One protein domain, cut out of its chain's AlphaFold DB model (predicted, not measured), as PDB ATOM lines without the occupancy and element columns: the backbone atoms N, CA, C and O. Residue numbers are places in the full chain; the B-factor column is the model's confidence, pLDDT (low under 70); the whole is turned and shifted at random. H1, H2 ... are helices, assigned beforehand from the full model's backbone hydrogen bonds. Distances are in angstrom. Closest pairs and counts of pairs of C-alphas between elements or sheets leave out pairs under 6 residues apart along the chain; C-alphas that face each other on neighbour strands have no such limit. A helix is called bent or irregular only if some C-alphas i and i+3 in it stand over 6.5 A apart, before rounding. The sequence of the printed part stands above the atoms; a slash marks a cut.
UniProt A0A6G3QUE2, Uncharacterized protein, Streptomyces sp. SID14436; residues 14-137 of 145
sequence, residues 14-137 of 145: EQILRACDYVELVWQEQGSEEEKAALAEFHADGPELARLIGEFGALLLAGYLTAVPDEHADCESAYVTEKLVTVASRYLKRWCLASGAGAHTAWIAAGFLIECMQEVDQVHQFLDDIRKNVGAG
ATOM      1  N   GLU A  14     261.535 208.191 250.411       92.25
ATOM      2  CA  GLU A  14     260.771 206.973 250.144       92.25
ATOM      3  C   GLU A  14     260.251 206.283 251.412       92.25
ATOM      4  O   GLU A  14     259.171 205.698 251.398       92.25
ATOM      5  N   GLN A  15     260.980 206.379 252.525       93.44
ATOM      6  CA  GLN A  15     260.547 205.828 253.806       93.44
ATOM      7  C   GLN A  15     259.435 206.683 254.416       93.44
ATOM      8  O   GLN A  15     258.482 206.140 254.968       93.44
ATOM      9  N   ILE A  16     259.529 208.009 254.281       92.19
ATOM     10  CA  ILE A  16     258.483 208.933 254.735       92.19
ATOM     11  C   ILE A  16     257.197 208.689 253.941       92.19
ATOM     12  O   ILE A  16     256.138 208.539 254.546       92.19
ATOM     13  N   LEU A  17     257.293 208.580 252.612       93.75
ATOM     14  CA  LEU A  17     256.146 208.277 251.749       93.75
ATOM     15  C   LEU A  17     255.512 206.936 252.129       93.75
ATOM     16  O   LEU A  17     254.321 206.881 252.412       93.75
ATOM     17  N   ARG A  18     256.327 205.884 252.264       95.38
ATOM     18  CA  ARG A  18     255.860 204.553 252.671       95.38
ATOM     19  C   ARG A  18     255.156 204.559 254.032       95.38
ATOM     20  O   ARG A  18     254.181 203.836 254.218       95.38
ATOM     21  N   ALA A  19     255.644 205.347 254.990       95.12
ATOM     22  CA  ALA A  19     255.001 205.486 256.292       95.12
ATOM     23  C   ALA A  19     253.664 206.239 256.198       95.12
ATOM     24  O   ALA A  19     252.706 205.829 256.851       95.12
ATOM     25  N   CYS A  20     253.579 207.286 255.367       94.50
ATOM     26  CA  CYS A  20     252.320 207.988 255.096       94.50
ATOM     27  C   CYS A  20     251.285 207.038 254.489       94.50
ATOM     28  O   CYS A  20     250.157 206.991 254.966       94.50
ATOM     29  N   ASP A  21     251.687 206.237 253.501       95.06
ATOM     30  CA  ASP A  21     250.799 205.286 252.827       95.06
ATOM     31  C   ASP A  21     250.278 204.220 253.794       95.06
ATOM     32  O   ASP A  21     249.087 203.924 253.798       95.06
ATOM     33  N   TYR A  22     251.137 203.697 254.675       95.44
ATOM     34  CA  TYR A  22     250.696 202.774 255.719       95.44
ATOM     35  C   TYR A  22     249.699 203.425 256.685       95.44
ATOM     36  O   TYR A  22     248.660 202.839 256.975       95.44
ATOM     37  N   VAL A  23     249.998 204.622 257.197       93.75
ATOM     38  CA  VAL A  23     249.136 205.308 258.176       93.75
ATOM     39  C   VAL A  23     247.789 205.683 257.561       93.75
ATOM     40  O   VAL A  23     246.756 205.498 258.202       93.75
ATOM     41  N   GLU A  24     247.784 206.150 256.315       93.12
ATOM     42  CA  GLU A  24     246.555 206.429 255.577       93.12
ATOM     43  C   GLU A  24     245.731 205.162 255.355       93.12
ATOM     44  O   GLU A  24     244.526 205.161 255.597       93.12
ATOM     45  N   LEU A  25     246.382 204.066 254.969       91.94
ATOM     46  CA  LEU A  25     245.720 202.785 254.789       91.94
ATOM     47  C   LEU A  25     245.099 202.300 256.112       91.94
ATOM     48  O   LEU A  25     243.942 201.891 256.130       91.94
ATOM     49  N   VAL A  26     245.806 202.399 257.246       91.62
ATOM     50  CA  VAL A  26     245.230 202.103 258.577       91.62
ATOM     51  C   VAL A  26     244.017 202.992 258.882       91.62
ATOM     52  O   VAL A  26     243.049 202.508 259.467       91.62
ATOM     53  N   TRP A  27     244.048 204.264 258.477       90.88
ATOM     54  CA  TRP A  27     242.963 205.220 258.706       90.88
ATOM     55  C   TRP A  27     241.708 204.952 257.859       90.88
ATOM     56  O   TRP A  27     240.606 205.120 258.370       90.88
ATOM     57  N   GLN A  28     241.849 204.506 256.607       84.50
ATOM     58  CA  GLN A  28     240.753 204.386 255.627       84.50
ATOM     59  C   GLN A  28     239.688 203.303 255.920       84.50
ATOM     60  O   GLN A  28     238.837 203.073 255.073       84.50
ATOM     61  N   GLU A  29     239.676 202.683 257.107       67.25
ATOM     62  CA  GLU A  29     238.764 201.589 257.489       67.25
ATOM     63  C   GLU A  29     238.688 200.480 256.418       67.25
ATOM     64  O   GLU A  29     237.831 200.488 255.549       67.25
ATOM     65  N   GLN A  30     239.590 199.499 256.530       70.94
ATOM     66  CA  GLN A  30     239.866 198.348 255.641       70.94
ATOM     67  C   GLN A  30     238.634 197.566 255.121       70.94
ATOM     68  O   GLN A  30     238.374 196.423 255.525       70.94
ATOM     69  N   GLY A  31     237.851 198.175 254.234       69.69
ATOM     70  CA  GLY A  31     236.542 197.689 253.811       69.69
ATOM     71  C   GLY A  31     236.613 196.759 252.605       69.69
ATOM     72  O   GLY A  31     235.843 195.797 252.529       69.69
ATOM     73  N   SER A  32     237.552 197.013 251.692       87.31
ATOM     74  CA  SER A  32     237.784 196.209 250.487       87.31
ATOM     75  C   SER A  32     238.813 195.092 250.703       87.31
ATOM     76  O   SER A  32     239.589 195.096 251.660       87.31
ATOM     77  N   GLU A  33     238.815 194.095 249.816       88.12
ATOM     78  CA  GLU A  33     239.811 193.014 249.858       88.12
ATOM     79  C   GLU A  33     241.187 193.499 249.384       88.12
ATOM     80  O   GLU A  33     242.209 193.037 249.886       88.12
ATOM     81  N   GLU A  34     241.219 194.471 248.470       87.62
ATOM     82  CA  GLU A  34     242.441 195.116 248.001       87.62
ATOM     83  C   GLU A  34     243.162 195.867 249.131       87.62
ATOM     84  O   GLU A  34     244.371 195.706 249.296       87.62
ATOM     85  N   GLU A  35     242.435 196.632 249.951       86.81
ATOM     86  CA  GLU A  35     243.009 197.355 251.096       86.81
ATOM     87  C   GLU A  35     243.558 196.383 252.152       86.81
ATOM     88  O   GLU A  35     244.691 196.536 252.616       86.81
ATOM     89  N   LYS A  36     242.817 195.309 252.460       88.31
ATOM     90  CA  LYS A  36     243.281 194.256 253.379       88.31
ATOM     91  C   LYS A  36     244.538 193.557 252.868       88.31
ATOM     92  O   LYS A  36     245.427 193.251 253.664       88.31
ATOM     93  N   ALA A  37     244.617 193.291 251.563       91.81
ATOM     94  CA  ALA A  37     245.794 192.690 250.947       91.81
ATOM     95  C   ALA A  37     247.004 193.630 251.031       91.81
ATOM     96  O   ALA A  37     248.065 193.209 251.489       91.81
ATOM     97  N   ALA A  38     246.827 194.910 250.694       90.94
ATOM     98  CA  ALA A  38     247.873 195.920 250.831       90.94
ATOM     99  C   ALA A  38     248.353 196.046 252.289       90.94
ATOM    100  O   ALA A  38     249.553 196.099 252.556       90.94
ATOM    101  N   LEU A  39     247.436 196.013 253.261       91.56
ATOM    102  CA  LEU A  39     247.791 196.053 254.677       91.56
ATOM    103  C   LEU A  39     248.597 194.814 255.098       91.56
ATOM    104  O   LEU A  39     249.576 194.929 255.838       91.56
ATOM    105  N   ALA A  40     248.207 193.633 254.614       92.44
ATOM    106  CA  ALA A  40     248.929 192.394 254.875       92.44
ATOM    107  C   ALA A  40     250.355 192.419 254.294       92.44
ATOM    108  O   ALA A  40     251.275 191.911 254.937       92.44
ATOM    109  N   GLU A  41     250.557 193.045 253.129       94.25
ATOM    110  CA  GLU A  41     251.888 193.245 252.542       94.25
ATOM    111  C   GLU A  41     252.785 194.093 253.449       94.25
ATOM    112  O   GLU A  41     253.918 193.699 253.724       94.25
ATOM    113  N   PHE A  42     252.271 195.196 254.000       93.50
ATOM    114  CA  PHE A  42     253.003 195.962 255.012       93.50
ATOM    115  C   PHE A  42     253.308 195.116 256.251       93.50
ATOM    116  O   PHE A  42     254.427 195.116 256.763       93.50
ATOM    117  N   HIS A  43     252.326 194.371 256.762       93.00
ATOM    118  CA  HIS A  43     252.500 193.569 257.976       93.00
ATOM    119  C   HIS A  43     253.527 192.443 257.813       93.00
ATOM    120  O   HIS A  43     254.128 192.033 258.811       93.00
ATOM    121  N   ALA A  44     253.791 191.996 256.584       93.19
ATOM    122  CA  ALA A  44     254.846 191.032 256.282       93.19
ATOM    123  C   ALA A  44     256.260 191.561 256.595       93.19
ATOM    124  O   ALA A  44     257.144 190.763 256.910       93.19
ATOM    125  N   ASP A  45     256.471 192.883 256.600       90.00
ATOM    126  CA  ASP A  45     257.747 193.502 257.000       90.00
ATOM    127  C   ASP A  45     258.023 193.376 258.514       90.00
ATOM    128  O   ASP A  45     259.148 193.578 258.981       90.00
ATOM    129  N   GLY A  46     256.991 193.066 259.309       88.56
ATOM    130  CA  GLY A  46     257.111 192.749 260.728       88.56
ATOM    131  C   GLY A  46     257.845 193.833 261.539       88.56
ATOM    132  O   GLY A  46     257.345 194.957 261.644       88.56
ATOM    133  N   PRO A  47     258.982 193.523 262.198       89.31
ATOM    134  CA  PRO A  47     259.715 194.490 263.024       89.31
ATOM    135  C   PRO A  47     260.208 195.738 262.276       89.31
ATOM    136  O   PRO A  47     260.280 196.811 262.873       89.31
ATOM    137  N   GLU A  48     260.517 195.631 260.980       90.94
ATOM    138  CA  GLU A  48     260.995 196.783 260.206       90.94
ATOM    139  C   GLU A  48     259.893 197.814 259.975       90.94
ATOM    140  O   GLU A  48     260.155 199.017 260.039       90.94
ATOM    141  N   LEU A  49     258.645 197.363 259.811       93.00
ATOM    142  CA  LEU A  49     257.496 198.260 259.777       93.00
ATOM    143  C   LEU A  49     257.338 198.994 261.111       93.00
ATOM    144  O   LEU A  49     257.171 200.210 261.124       93.00
ATOM    145  N   ALA A  50     257.438 198.288 262.242       90.81
ATOM    146  CA  ALA A  50     257.341 198.925 263.557       90.81
ATOM    147  C   ALA A  50     258.395 200.021 263.722       90.81
ATOM    148  O   ALA A  50     258.068 201.139 264.126       90.81
ATOM    149  N   ARG A  51     259.646 199.725 263.355       91.12
ATOM    150  CA  ARG A  51     260.740 200.697 263.377       91.12
ATOM    151  C   ARG A  51     260.444 201.898 262.482       91.12
ATOM    152  O   ARG A  51     260.588 203.027 262.947       91.12
ATOM    153  N   LEU A  52     260.001 201.663 261.246       93.00
ATOM    154  CA  LEU A  52     259.643 202.720 260.304       93.00
ATOM    155  C   LEU A  52     258.577 203.654 260.889       93.00
ATOM    156  O   LEU A  52     258.773 204.867 260.901       93.00
ATOM    157  N   ILE A  53     257.491 203.102 261.434       93.94
ATOM    158  CA  ILE A  53     256.402 203.899 262.013       93.94
ATOM    159  C   ILE A  53     256.851 204.630 263.283       93.94
ATOM    160  O   ILE A  53     256.471 205.779 263.492       93.94
ATOM    161  N   GLY A  54     257.721 204.036 264.101       90.31
ATOM    162  CA  GLY A  54     258.302 204.723 265.257       90.31
ATOM    163  C   GLY A  54     259.231 205.882 264.871       90.31
ATOM    164  O   GLY A  54     259.233 206.934 265.517       90.31
ATOM    165  N   GLU A  55     260.028 205.717 263.815       91.12
ATOM    166  CA  GLU A  55     260.879 206.779 263.273       91.12
ATOM    167  C   GLU A  55     260.056 207.893 262.622       91.12
ATOM    168  O   GLU A  55     260.330 209.068 262.883       91.12
ATOM    169  N   PHE A  56     259.020 207.528 261.866       91.50
ATOM    170  CA  PHE A  56     258.087 208.460 261.243       91.50
ATOM    171  C   PHE A  56     257.278 209.223 262.289       91.50
ATOM    172  O   PHE A  56     257.181 210.440 262.217       91.50
ATOM    173  N   GLY A  57     256.787 208.555 263.330       88.25
ATOM    174  CA  GLY A  57     256.060 209.220 264.404       88.25
ATOM    175  C   GLY A  57     256.907 210.251 265.151       88.25
ATOM    176  O   GLY A  57     256.426 211.333 265.469       88.25
ATOM    177  N   ALA A  58     258.198 209.979 265.365       87.12
ATOM    178  CA  ALA A  58     259.104 210.978 265.933       87.12
ATOM    179  C   ALA A  58     259.359 212.163 264.987       87.12
ATOM    180  O   ALA A  58     259.509 213.291 265.451       87.12
ATOM    181  N   LEU A  59     259.438 211.908 263.675       86.81
ATOM    182  CA  LEU A  59     259.526 212.953 262.652       86.81
ATOM    183  C   LEU A  59     258.269 213.835 262.676       86.81
ATOM    184  O   LEU A  59     258.381 215.056 262.683       86.81
ATOM    185  N   LEU A  60     257.094 213.209 262.722       84.31
ATOM    186  CA  LEU A  60     255.786 213.851 262.698       84.31
ATOM    187  C   LEU A  60     255.567 214.713 263.946       84.31
ATOM    188  O   LEU A  60     255.243 215.893 263.828       84.31
ATOM    189  N   LEU A  61     255.821 214.159 265.135       82.44
ATOM    190  CA  LEU A  61     255.681 214.890 266.395       82.44
ATOM    191  C   LEU A  61     256.580 216.131 266.421       82.44
ATOM    192  O   LEU A  61     256.100 217.210 266.734       82.44
ATOM    193  N   ALA A  62     257.860 215.992 266.060       79.81
ATOM    194  CA  ALA A  62     258.821 217.090 266.148       79.81
ATOM    195  C   ALA A  62     258.726 218.112 265.007       79.81
ATOM    196  O   ALA A  62     258.998 219.288 265.227       79.81
ATOM    197  N   GLY A  63     258.409 217.661 263.793       73.31
ATOM    198  CA  GLY A  63     258.492 218.480 262.585       73.31
ATOM    199  C   GLY A  63     257.161 219.029 262.086       73.31
ATOM    200  O   GLY A  63     257.176 220.021 261.365       73.31
ATOM    201  N   TYR A  64     256.038 218.399 262.441       68.62
ATOM    202  CA  TYR A  64     254.734 218.716 261.851       68.62
ATOM    203  C   TYR A  64     253.668 219.089 262.883       68.62
ATOM    204  O   TYR A  64     252.925 220.032 262.649       68.62
ATOM    205  N   LEU A  65     253.600 218.406 264.031       72.94
ATOM    206  CA  LEU A  65     252.568 218.699 265.040       72.94
ATOM    207  C   LEU A  65     252.957 219.794 266.030       72.94
ATOM    208  O   LEU A  65     252.095 220.514 266.519       72.94
ATOM    209  N   THR A  66     254.242 219.917 266.360       68.12
ATOM    210  CA  THR A  66     254.701 220.888 267.364       68.12
ATOM    211  C   THR A  66     255.698 221.884 266.806       68.12
ATOM    212  O   THR A  66     256.562 222.371 267.538       68.12
ATOM    213  N   ALA A  67     255.617 222.162 265.507       65.19
ATOM    214  CA  ALA A  67     256.347 223.270 264.918       65.19
ATOM    215  C   ALA A  67     255.823 224.568 265.551       65.19
ATOM    216  O   ALA A  67     254.725 225.027 265.248       65.19
ATOM    217  N   VAL A  68     256.585 225.119 266.493       64.25
ATOM    218  CA  VAL A  68     256.259 226.398 267.123       64.25
ATOM    219  C   VAL A  68     256.681 227.506 266.158       64.25
ATOM    220  O   VAL A  68     257.831 227.485 265.716       64.25
ATOM    221  N   PRO A  69     255.802 228.471 265.833       67.06
ATOM    222  CA  PRO A  69     256.195 229.649 265.069       67.06
ATOM    223  C   PRO A  69     257.395 230.351 265.716       67.06
ATOM    224  O   PRO A  69     257.448 230.468 266.940       67.06
ATOM    225  N   ASP A  70     258.337 230.858 264.914       71.50
ATOM    226  CA  ASP A  70     259.577 231.476 265.422       71.50
ATOM    227  C   ASP A  70     259.308 232.605 266.435       71.50
ATOM    228  O   ASP A  70     260.048 232.783 267.401       71.50
ATOM    229  N   GLU A  71     258.199 233.328 266.265       72.88
ATOM    230  CA  GLU A  71     257.724 234.384 267.169       72.88
ATOM    231  C   GLU A  71     257.352 233.904 268.586       72.88
ATOM    232  O   GLU A  71     257.251 234.711 269.511       72.88
ATOM    233  N   HIS A  72     257.183 232.595 268.777       73.44
ATOM    234  CA  HIS A  72     256.830 231.962 270.046       73.44
ATOM    235  C   HIS A  72     257.894 230.980 270.557       73.44
ATOM    236  O   HIS A  72     257.691 230.363 271.604       73.44
ATOM    237  N   ALA A  73     259.036 230.850 269.875       73.06
ATOM    238  CA  ALA A  73     260.079 229.881 270.221       73.06
ATOM    239  C   ALA A  73     260.655 230.074 271.642       73.06
ATOM    240  O   ALA A  73     261.013 229.094 272.296       73.06
ATOM    241  N   ASP A  74     260.677 231.313 272.147       79.44
ATOM    242  CA  ASP A  74     261.190 231.658 273.483       79.44
ATOM    243  C   ASP A  74     260.119 231.606 274.595       79.44
ATOM    244  O   ASP A  74     260.396 231.917 275.757       79.44
ATOM    245  N   CYS A  75     258.876 231.228 274.275       84.00
ATOM    246  CA  CYS A  75     257.821 231.094 275.275       84.00
ATOM    247  C   CYS A  75     258.022 229.844 276.150       84.00
ATOM    248  O   CYS A  75     258.418 228.776 275.682       84.00
ATOM    249  N   GLU A  76     257.651 229.930 277.432       78.12
ATOM    250  CA  GLU A  76     257.699 228.784 278.357       78.12
ATOM    251  C   GLU A  76     256.855 227.598 277.849       78.12
ATOM    252  O   GLU A  76     257.261 226.441 277.955       78.12
ATOM    253  N   SER A  77     255.714 227.882 277.218       71.19
ATOM    254  CA  SER A  77     254.855 226.885 276.574       71.19
ATOM    255  C   SER A  77     255.546 226.152 275.420       71.19
ATOM    256  O   SER A  77     255.370 224.939 275.277       71.19
ATOM    257  N   ALA A  78     256.370 226.849 274.633       73.38
ATOM    258  CA  ALA A  78     257.156 226.254 273.555       73.38
ATOM    259  C   ALA A  78     258.238 225.325 274.115       73.38
ATOM    260  O   ALA A  78     258.363 224.179 273.679       73.38
ATOM    261  N   TYR A  79     258.942 225.769 275.161       71.69
ATOM    262  CA  TYR A  79     259.937 224.956 275.860       71.69
ATOM    263  C   TYR A  79     259.333 223.669 276.448       71.69
ATOM    264  O   TYR A  79     259.885 222.580 276.269       71.69
ATOM    265  N   VAL A  80     258.186 223.761 277.130       77.31
ATOM    266  CA  VAL A  80     257.505 222.586 277.703       77.31
ATOM    267  C   VAL A  80     257.043 221.627 276.603       77.31
ATOM    268  O   VAL A  80     257.259 220.418 276.719       77.31
ATOM    269  N   THR A  81     256.477 222.154 275.514       77.69
ATOM    270  CA  THR A  81     256.040 221.358 274.357       77.69
ATOM    271  C   THR A  81     257.209 220.599 273.725       77.69
ATOM    272  O   THR A  81     257.111 219.389 273.519       77.69
ATOM    273  N   GLU A  82     258.360 221.248 273.524       76.19
ATOM    274  CA  GLU A  82     259.573 220.608 272.994       76.19
ATOM    275  C   GLU A  82     260.026 219.415 273.866       76.19
ATOM    276  O   GLU A  82     260.392 218.343 273.360       76.19
ATOM    277  N   LYS A  83     259.971 219.554 275.200       76.12
ATOM    278  CA  LYS A  83     260.317 218.455 276.120       76.12
ATOM    279  C   LYS A  83     259.311 217.314 276.055       76.12
ATOM    280  O   LYS A  83     259.735 216.155 276.026       76.12
ATOM    281  N   LEU A  84     258.017 217.614 275.993       76.38
ATOM    282  CA  LEU A  84     256.971 216.597 275.863       76.38
ATOM    283  C   LEU A  84     257.119 215.811 274.558       76.38
ATOM    284  O   LEU A  84     257.128 214.583 274.588       76.38
ATOM    285  N   VAL A  85     257.361 216.496 273.443       80.25
ATOM    286  CA  VAL A  85     257.611 215.893 272.124       80.25
ATOM    287  C   VAL A  85     258.833 214.992 272.141       80.25
ATOM    288  O   VAL A  85     258.798 213.872 271.627       80.25
ATOM    289  N   THR A  86     259.911 215.446 272.781       77.62
ATOM    290  CA  THR A  86     261.137 214.657 272.934       77.62
ATOM    291  C   THR A  86     260.872 213.361 273.704       77.62
ATOM    292  O   THR A  86     261.364 212.294 273.323       77.62
ATOM    293  N   VAL A  87     260.104 213.437 274.794       75.81
ATOM    294  CA  VAL A  87     259.750 212.272 275.614       75.81
ATOM    295  C   VAL A  87     258.820 211.338 274.841       75.81
ATOM    296  O   VAL A  87     259.140 210.155 274.723       75.81
ATOM    297  N   ALA A  88     257.739 211.854 274.255       80.62
ATOM    298  CA  ALA A  88     256.779 211.082 273.469       80.62
ATOM    299  C   ALA A  88     257.461 210.351 272.303       80.62
ATOM    300  O   ALA A  88     257.344 209.133 272.181       80.62
ATOM    301  N   SER A  89     258.296 211.056 271.535       81.19
ATOM    302  CA  SER A  89     259.079 210.480 270.434       81.19
ATOM    303  C   SER A  89     260.006 209.355 270.898       81.19
ATOM    304  O   SER A  89     260.141 208.328 270.231       81.19
ATOM    305  N   ARG A  90     260.665 209.523 272.054       80.94
ATOM    306  CA  ARG A  90     261.564 208.505 272.617       80.94
ATOM    307  C   ARG A  90     260.801 207.263 273.063       80.94
ATOM    308  O   ARG A  90     261.283 206.153 272.837       80.94
ATOM    309  N   TYR A  91     259.657 207.446 273.714       78.00
ATOM    310  CA  TYR A  91     258.819 206.337 274.161       78.00
ATOM    311  C   TYR A  91     258.214 205.586 272.980       78.00
ATOM    312  O   TYR A  91     258.329 204.364 272.949       78.00
ATOM    313  N   LEU A  92     257.688 206.302 271.983       84.00
ATOM    314  CA  LEU A  92     257.160 205.713 270.754       84.00
ATOM    315  C   LEU A  92     258.223 204.861 270.052       84.00
ATOM    316  O   LEU A  92     258.021 203.671 269.829       84.00
ATOM    317  N   LYS A  93     259.412 205.425 269.813       81.44
ATOM    318  CA  LYS A  93     260.536 204.684 269.219       81.44
ATOM    319  C   LYS A  93     260.935 203.464 270.034       81.44
ATOM    320  O   LYS A  93     261.117 202.389 269.476       81.44
ATOM    321  N   ARG A  94     261.088 203.615 271.354       81.50
ATOM    322  CA  ARG A  94     261.460 202.497 272.231       81.50
ATOM    323  C   ARG A  94     260.419 201.388 272.164       81.50
ATOM    324  O   ARG A  94     260.799 200.227 272.121       81.50
ATOM    325  N   TRP A  95     259.141 201.741 272.158       80.62
ATOM    326  CA  TRP A  95     258.059 200.774 272.068       80.62
ATOM    327  C   TRP A  95     258.085 200.026 270.732       80.62
ATOM    328  O   TRP A  95     258.095 198.797 270.731       80.62
ATOM    329  N   CYS A  96     258.218 200.758 269.626       84.19
ATOM    330  CA  CYS A  96     258.353 200.210 268.277       84.19
ATOM    331  C   CYS A  96     259.589 199.318 268.082       84.19
ATOM    332  O   CYS A  96     259.542 198.383 267.292       84.19
ATOM    333  N   LEU A  97     260.689 199.589 268.792       80.56
ATOM    334  CA  LEU A  97     261.933 198.815 268.704       80.56
ATOM    335  C   LEU A  97     261.985 197.614 269.660       80.56
ATOM    336  O   LEU A  97     262.725 196.667 269.412       80.56
ATOM    337  N   ALA A  98     261.269 197.671 270.784       73.31
ATOM    338  CA  ALA A  98     261.361 196.662 271.840       73.31
ATOM    339  C   ALA A  98     260.386 195.493 271.657       73.31
ATOM    340  O   ALA A  98     260.553 194.456 272.302       73.31
ATOM    341  N   SER A  99     259.348 195.642 270.834       62.59
ATOM    342  CA  SER A  99     258.338 194.603 270.690       62.59
ATOM    343  C   SER A  99     258.769 193.537 269.673       62.59
ATOM    344  O   SER A  99     259.101 193.811 268.524       62.59
ATOM    345  N   GLY A 100     258.701 192.265 270.074       62.00
ATOM    346  CA  GLY A 100     258.831 191.128 269.152       62.00
ATOM    347  C   GLY A 100     257.606 190.923 268.243       62.00
ATOM    348  O   GLY A 100     257.548 189.942 267.510       62.00
ATOM    349  N   ALA A 101     256.617 191.824 268.303       69.69
ATOM    350  CA  ALA A 101     255.334 191.768 267.601       69.69
ATOM    351  C   ALA A 101     255.205 192.969 266.647       69.69
ATOM    352  O   ALA A 101     254.386 193.868 266.860       69.69
ATOM    353  N   GLY A 102     256.065 193.003 265.627       82.06
ATOM    354  CA  GLY A 102     256.284 194.175 264.774       82.06
ATOM    355  C   GLY A 102     255.018 194.735 264.114       82.06
ATOM    356  O   GLY A 102     254.691 195.897 264.330       82.06
ATOM    357  N   ALA A 103     254.234 193.911 263.413       85.00
ATOM    358  CA  ALA A 103     253.018 194.372 262.730       85.00
ATOM    359  C   ALA A 103     251.957 194.942 263.690       85.00
ATOM    360  O   ALA A 103     251.443 196.038 263.485       85.00
ATOM    361  N   HIS A 104     251.677 194.240 264.795       87.06
ATOM    362  CA  HIS A 104     250.718 194.715 265.797       87.06
ATOM    363  C   HIS A 104     251.175 196.025 266.455       87.06
ATOM    364  O   HIS A 104     250.373 196.918 266.716       87.06
ATOM    365  N   THR A 105     252.480 196.171 266.675       90.06
ATOM    366  CA  THR A 105     253.044 197.394 267.254       90.06
ATOM    367  C   THR A 105     253.006 198.552 266.268       90.06
ATOM    368  O   THR A 105     252.662 199.662 266.660       90.06
ATOM    369  N   ALA A 106     253.290 198.303 264.988       88.88
ATOM    370  CA  ALA A 106     253.130 199.294 263.932       88.88
ATOM    371  C   ALA A 106     251.674 199.761 263.804       88.88
ATOM    372  O   ALA A 106     251.430 200.951 263.645       88.88
ATOM    373  N   TRP A 107     250.710 198.841 263.903       88.50
ATOM    374  CA  TRP A 107     249.281 199.156 263.897       88.50
ATOM    375  C   TRP A 107     248.889 200.080 265.053       88.50
ATOM    376  O   TRP A 107     248.283 201.124 264.827       88.50
ATOM    377  N   ILE A 108     249.283 199.743 266.287       88.19
ATOM    378  CA  ILE A 108     248.987 200.589 267.451       88.19
ATOM    379  C   ILE A 108     249.680 201.954 267.334       88.19
ATOM    380  O   ILE A 108     249.072 202.982 267.624       88.19
ATOM    381  N   ALA A 109     250.936 201.979 266.880       89.12
ATOM    382  CA  ALA A 109     251.669 203.220 266.665       89.12
ATOM    383  C   ALA A 109     250.996 204.106 265.604       89.12
ATOM    384  O   ALA A 109     250.869 205.305 265.824       89.12
ATOM    385  N   ALA A 110     250.517 203.533 264.496       89.25
ATOM    386  CA  ALA A 110     249.755 204.272 263.491       89.25
ATOM    387  C   ALA A 110     248.447 204.833 264.065       89.25
ATOM    388  O   ALA A 110     248.154 206.000 263.828       89.25
ATOM    389  N   GLY A 111     247.720 204.060 264.880       88.12
ATOM    390  CA  GLY A 111     246.524 204.540 265.585       88.12
ATOM    391  C   GLY A 111     246.796 205.777 266.446       88.12
ATOM    392  O   GLY A 111     246.095 206.775 266.326       88.12
ATOM    393  N   PHE A 112     247.878 205.764 267.230       87.75
ATOM    394  CA  PHE A 112     248.301 206.938 268.004       87.75
ATOM    395  C   PHE A 112     248.602 208.158 267.116       87.75
ATOM    396  O   PHE A 112     248.221 209.279 267.450       87.75
ATOM    397  N   LEU A 113     249.282 207.964 265.981       88.06
ATOM    398  CA  LEU A 113     249.585 209.064 265.058       88.06
ATOM    399  C   LEU A 113     248.324 209.629 264.399       88.06
ATOM    400  O   LEU A 113     248.240 210.839 264.210       88.06
ATOM    401  N   ILE A 114     247.352 208.773 264.080       86.56
ATOM    402  CA  ILE A 114     246.041 209.172 263.556       86.56
ATOM    403  C   ILE A 114     245.324 210.070 264.562       86.56
ATOM    404  O   ILE A 114     244.920 211.164 264.181       86.56
ATOM    405  N   GLU A 115     245.236 209.664 265.832       85.44
ATOM    406  CA  GLU A 115     244.646 210.498 266.892       85.44
ATOM    407  C   GLU A 115     245.353 211.857 266.989       85.44
ATOM    408  O   GLU A 115     244.705 212.898 267.005       85.44
ATOM    409  N   CYS A 116     246.690 211.868 266.968       82.56
ATOM    410  CA  CYS A 116     247.450 213.116 267.026       82.56
ATOM    411  C   CYS A 116     247.186 214.042 265.826       82.56
ATOM    412  O   CYS A 116     247.174 215.258 265.994       82.56
ATOM    413  N   MET A 117     247.008 213.488 264.622       83.75
ATOM    414  CA  MET A 117     246.692 214.274 263.427       83.75
ATOM    415  C   MET A 117     245.252 214.787 263.447       83.75
ATOM    416  O   MET A 117     245.044 215.942 263.102       83.75
ATOM    417  N   GLN A 118     244.283 213.977 263.889       81.12
ATOM    418  CA  GLN A 118     242.863 214.354 263.954       81.12
ATOM    419  C   GLN A 118     242.588 215.559 264.859       81.12
ATOM    420  O   GLN A 118     241.659 216.318 264.596       81.12
ATOM    421  N   GLU A 119     243.389 215.746 265.907       73.50
ATOM    422  CA  GLU A 119     243.296 216.913 266.791       73.50
ATOM    423  C   GLU A 119     243.789 218.214 266.132       73.50
ATOM    424  O   GLU A 119     243.510 219.304 266.632       73.50
ATOM    425  N   VAL A 120     244.523 218.117 265.019       63.88
ATOM    426  CA  VAL A 120     245.121 219.264 264.320       63.88
ATOM    427  C   VAL A 120     244.445 219.527 262.973       63.88
ATOM    428  O   VAL A 120     244.152 220.681 262.670       63.88
ATOM    429  N   ASP A 121     244.185 218.488 262.173       71.94
ATOM    430  CA  ASP A 121     243.600 218.592 260.830       71.94
ATOM    431  C   ASP A 121     242.967 217.255 260.359       71.94
ATOM    432  O   ASP A 121     242.981 216.236 261.054       71.94
ATOM    433  N   GLN A 122     242.417 217.213 259.143       82.12
ATOM    434  CA  GLN A 122     242.028 215.975 258.476       82.12
ATOM    435  C   GLN A 122     243.267 215.142 258.124       82.12
ATOM    436  O   GLN A 122     244.111 215.570 257.340       82.12
ATOM    437  N   VAL A 123     243.321 213.905 258.631       83.56
ATOM    438  CA  VAL A 123     244.443 212.959 258.453       83.56
ATOM    439  C   VAL A 123     244.932 212.885 257.003       83.56
ATOM    440  O   VAL A 123     246.127 213.004 256.758       83.56
ATOM    441  N   HIS A 124     244.020 212.745 256.035       85.25
ATOM    442  CA  HIS A 124     244.366 212.700 254.611       85.25
ATOM    443  C   HIS A 124     245.070 213.979 254.125       85.25
ATOM    444  O   HIS A 124     246.111 213.899 253.479       85.25
ATOM    445  N   GLN A 125     244.539 215.156 254.474       83.88
ATOM    446  CA  GLN A 125     245.107 216.443 254.055       83.88
ATOM    447  C   GLN A 125     246.489 216.663 254.680       83.88
ATOM    448  O   GLN A 125     247.430 217.055 253.991       83.88
ATOM    449  N   PHE A 126     246.635 216.304 255.955       86.19
ATOM    450  CA  PHE A 126     247.895 216.398 256.679       86.19
ATOM    451  C   PHE A 126     248.983 215.497 256.074       86.19
ATOM    452  O   PHE A 126     250.117 215.930 255.848       86.19
ATOM    453  N   LEU A 127     248.648 214.237 255.774       89.31
ATOM    454  CA  LEU A 127     249.569 213.305 255.119       89.31
ATOM    455  C   LEU A 127     249.933 213.778 253.705       89.31
ATOM    456  O   LEU A 127     251.098 213.690 253.310       89.31
ATOM    457  N   ASP A 128     248.984 214.347 252.965       89.62
ATOM    458  CA  ASP A 128     249.246 214.935 251.652       89.62
ATOM    459  C   ASP A 128     250.218 216.114 251.711       89.62
ATOM    460  O   ASP A 128     251.085 216.245 250.842       89.62
ATOM    461  N   ASP A 129     250.140 216.950 252.742       87.44
ATOM    462  CA  ASP A 129     251.085 218.048 252.928       87.44
ATOM    463  C   ASP A 129     252.491 217.548 253.281       87.44
ATOM    464  O   ASP A 129     253.478 218.048 252.730       87.44
ATOM    465  N   ILE A 130     252.605 216.483 254.086       87.25
ATOM    466  CA  ILE A 130     253.885 215.788 254.301       87.25
ATOM    467  C   ILE A 130     254.448 215.285 252.964       87.25
ATOM    468  O   ILE A 130     255.617 215.535 252.654       87.25
ATOM    469  N   ARG A 131     253.635 214.618 252.132       90.50
ATOM    470  CA  ARG A 131     254.067 214.103 250.818       90.50
ATOM    471  C   ARG A 131     254.555 215.219 249.895       90.50
ATOM    472  O   ARG A 131     255.614 215.083 249.275       90.50
ATOM    473  N   LYS A 132     253.830 216.340 249.827       86.94
ATOM    474  CA  LYS A 132     254.234 217.522 249.044       86.94
ATOM    475  C   LYS A 132     255.564 218.091 249.540       86.94
ATOM    476  O   LYS A 132     256.443 218.378 248.727       86.94
ATOM    477  N   ASN A 133     255.746 218.196 250.858       83.94
ATOM    478  CA  ASN A 133     256.987 218.691 251.462       83.94
ATOM    479  C   ASN A 133     258.186 217.784 251.164       83.94
ATOM    480  O   ASN A 133     259.281 218.278 250.875       83.94
ATOM    481  N   VAL A 134     257.982 216.465 251.170       84.44
ATOM    482  CA  VAL A 134     258.995 215.488 250.752       84.44
ATOM    483  C   VAL A 134     259.350 215.672 249.273       84.44
ATOM    484  O   VAL A 134     260.532 215.792 248.945       84.44
ATOM    485  N   GLY A 135     258.352 215.785 248.388       76.00
ATOM    486  CA  GLY A 135     258.561 216.008 246.950       76.00
ATOM    487  C   GLY A 135     259.266 217.330 246.615       76.00
ATOM    488  O   GLY A 135     259.999 217.412 245.632       76.00
ATOM    489  N   ALA A 136     259.103 218.352 247.459       76.81
ATOM    490  CA  ALA A 136     259.755 219.654 247.322       76.81
ATOM    491  C   ALA A 136     261.173 219.726 247.932       76.81
ATOM    492  O   ALA A 136     261.800 220.788 247.866       76.81
ATOM    493  N   GLY A 137     261.685 218.630 248.512       60.88
ATOM    494  CA  GLY A 137     263.039 218.554 249.071       60.88
ATOM    495  C   GLY A 137     263.180 219.085 250.502       60.88
ATOM    496  O   GLY A 137     264.194 219.707 250.804       60.88
TER     497      GLY A 137
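What this domain is: This is residues 14 to 137 of the 145 residues of an uncharacterized protein of Streptomyces sp. SID14436 (UniProt A0A6G3QUE2). Look for a bundle of three long helices, H3, H4 and H5, running up and down, each against the one before it. Across one side of it lies a pair of side-by-side helices: H1, which crosses H3 and H5, and H6 next to H1, while H2 packs near the end of the bundle where H5 begins. The printed part has 124 residues with six named helices, H1 to H6 in order along the chain, and no named strand; the class is all helix. The whole is compact, with a radius of gyration of the C-alphas of 15.0 A, yet elongated, spanning 49 by 30 by 26 A.

Where its parts are: Find C-alpha 14 at (260.771, 206.973, 250.144); from there H1 runs over residues 14 to 27. H2 follows at residues 33 to 44, then H3 at residues 47 to 65, 25.3 A long. H3 has a kink of 25 degrees near residue 59 and is only just irregular, with C-alphas 62 and 65 at 6.6 A. Next find C-alpha 76 at (257.699, 228.784, 278.357), where H4, residues 76 to 98, sets out on its 33.0 A. H5 takes residues 102 to 118, 24.2 A long, and H6, residues 123 to 135, ends at C-alpha 135 at (258.561, 216.008, 246.950).

How they stand to each other: Start at the bundle: H3 and H4 form a helical hairpin at a shallow tilt of 7 degrees, closest at the C-alphas of Ala 58 and Ser 89, 4.5 A apart. H4 and H5 form another, at 21 degrees, closest at Cys 96 and Thr 105, C-alphas 6.1 A apart. H5 is the hub, touching five helices. H1 stands about perpendicular to it at 79 degrees, with the closest C-alphas, of Val 23 and Ala 110, 5.5 A apart. H1 and H6 touch at a shallow tilt of 9 degrees, opposite ways, closest at the C-alphas of Cys 20 and Leu 127, 6.0 A. H2 and H5 touch only at their ends, with C-alphas 43 and 103 closest at 4.8 A. H4 stays apart from H1, H2 and H6. Every O i to N i+4 pair is within hydrogen-bond range in H1, H2, H4, H5 and H6, and 14 of 15 are in H3.

The domain as a whole: The two C-alphas farthest apart, of Glu 33 and Asp 74, are 50.1 A from each other. The printed part has no cut and no long link. The mean pLDDT of the printed part is 83.3; look for values under 70 at residues 29, 31, 64, 66 to 69, 99 to 101, 120 and 137.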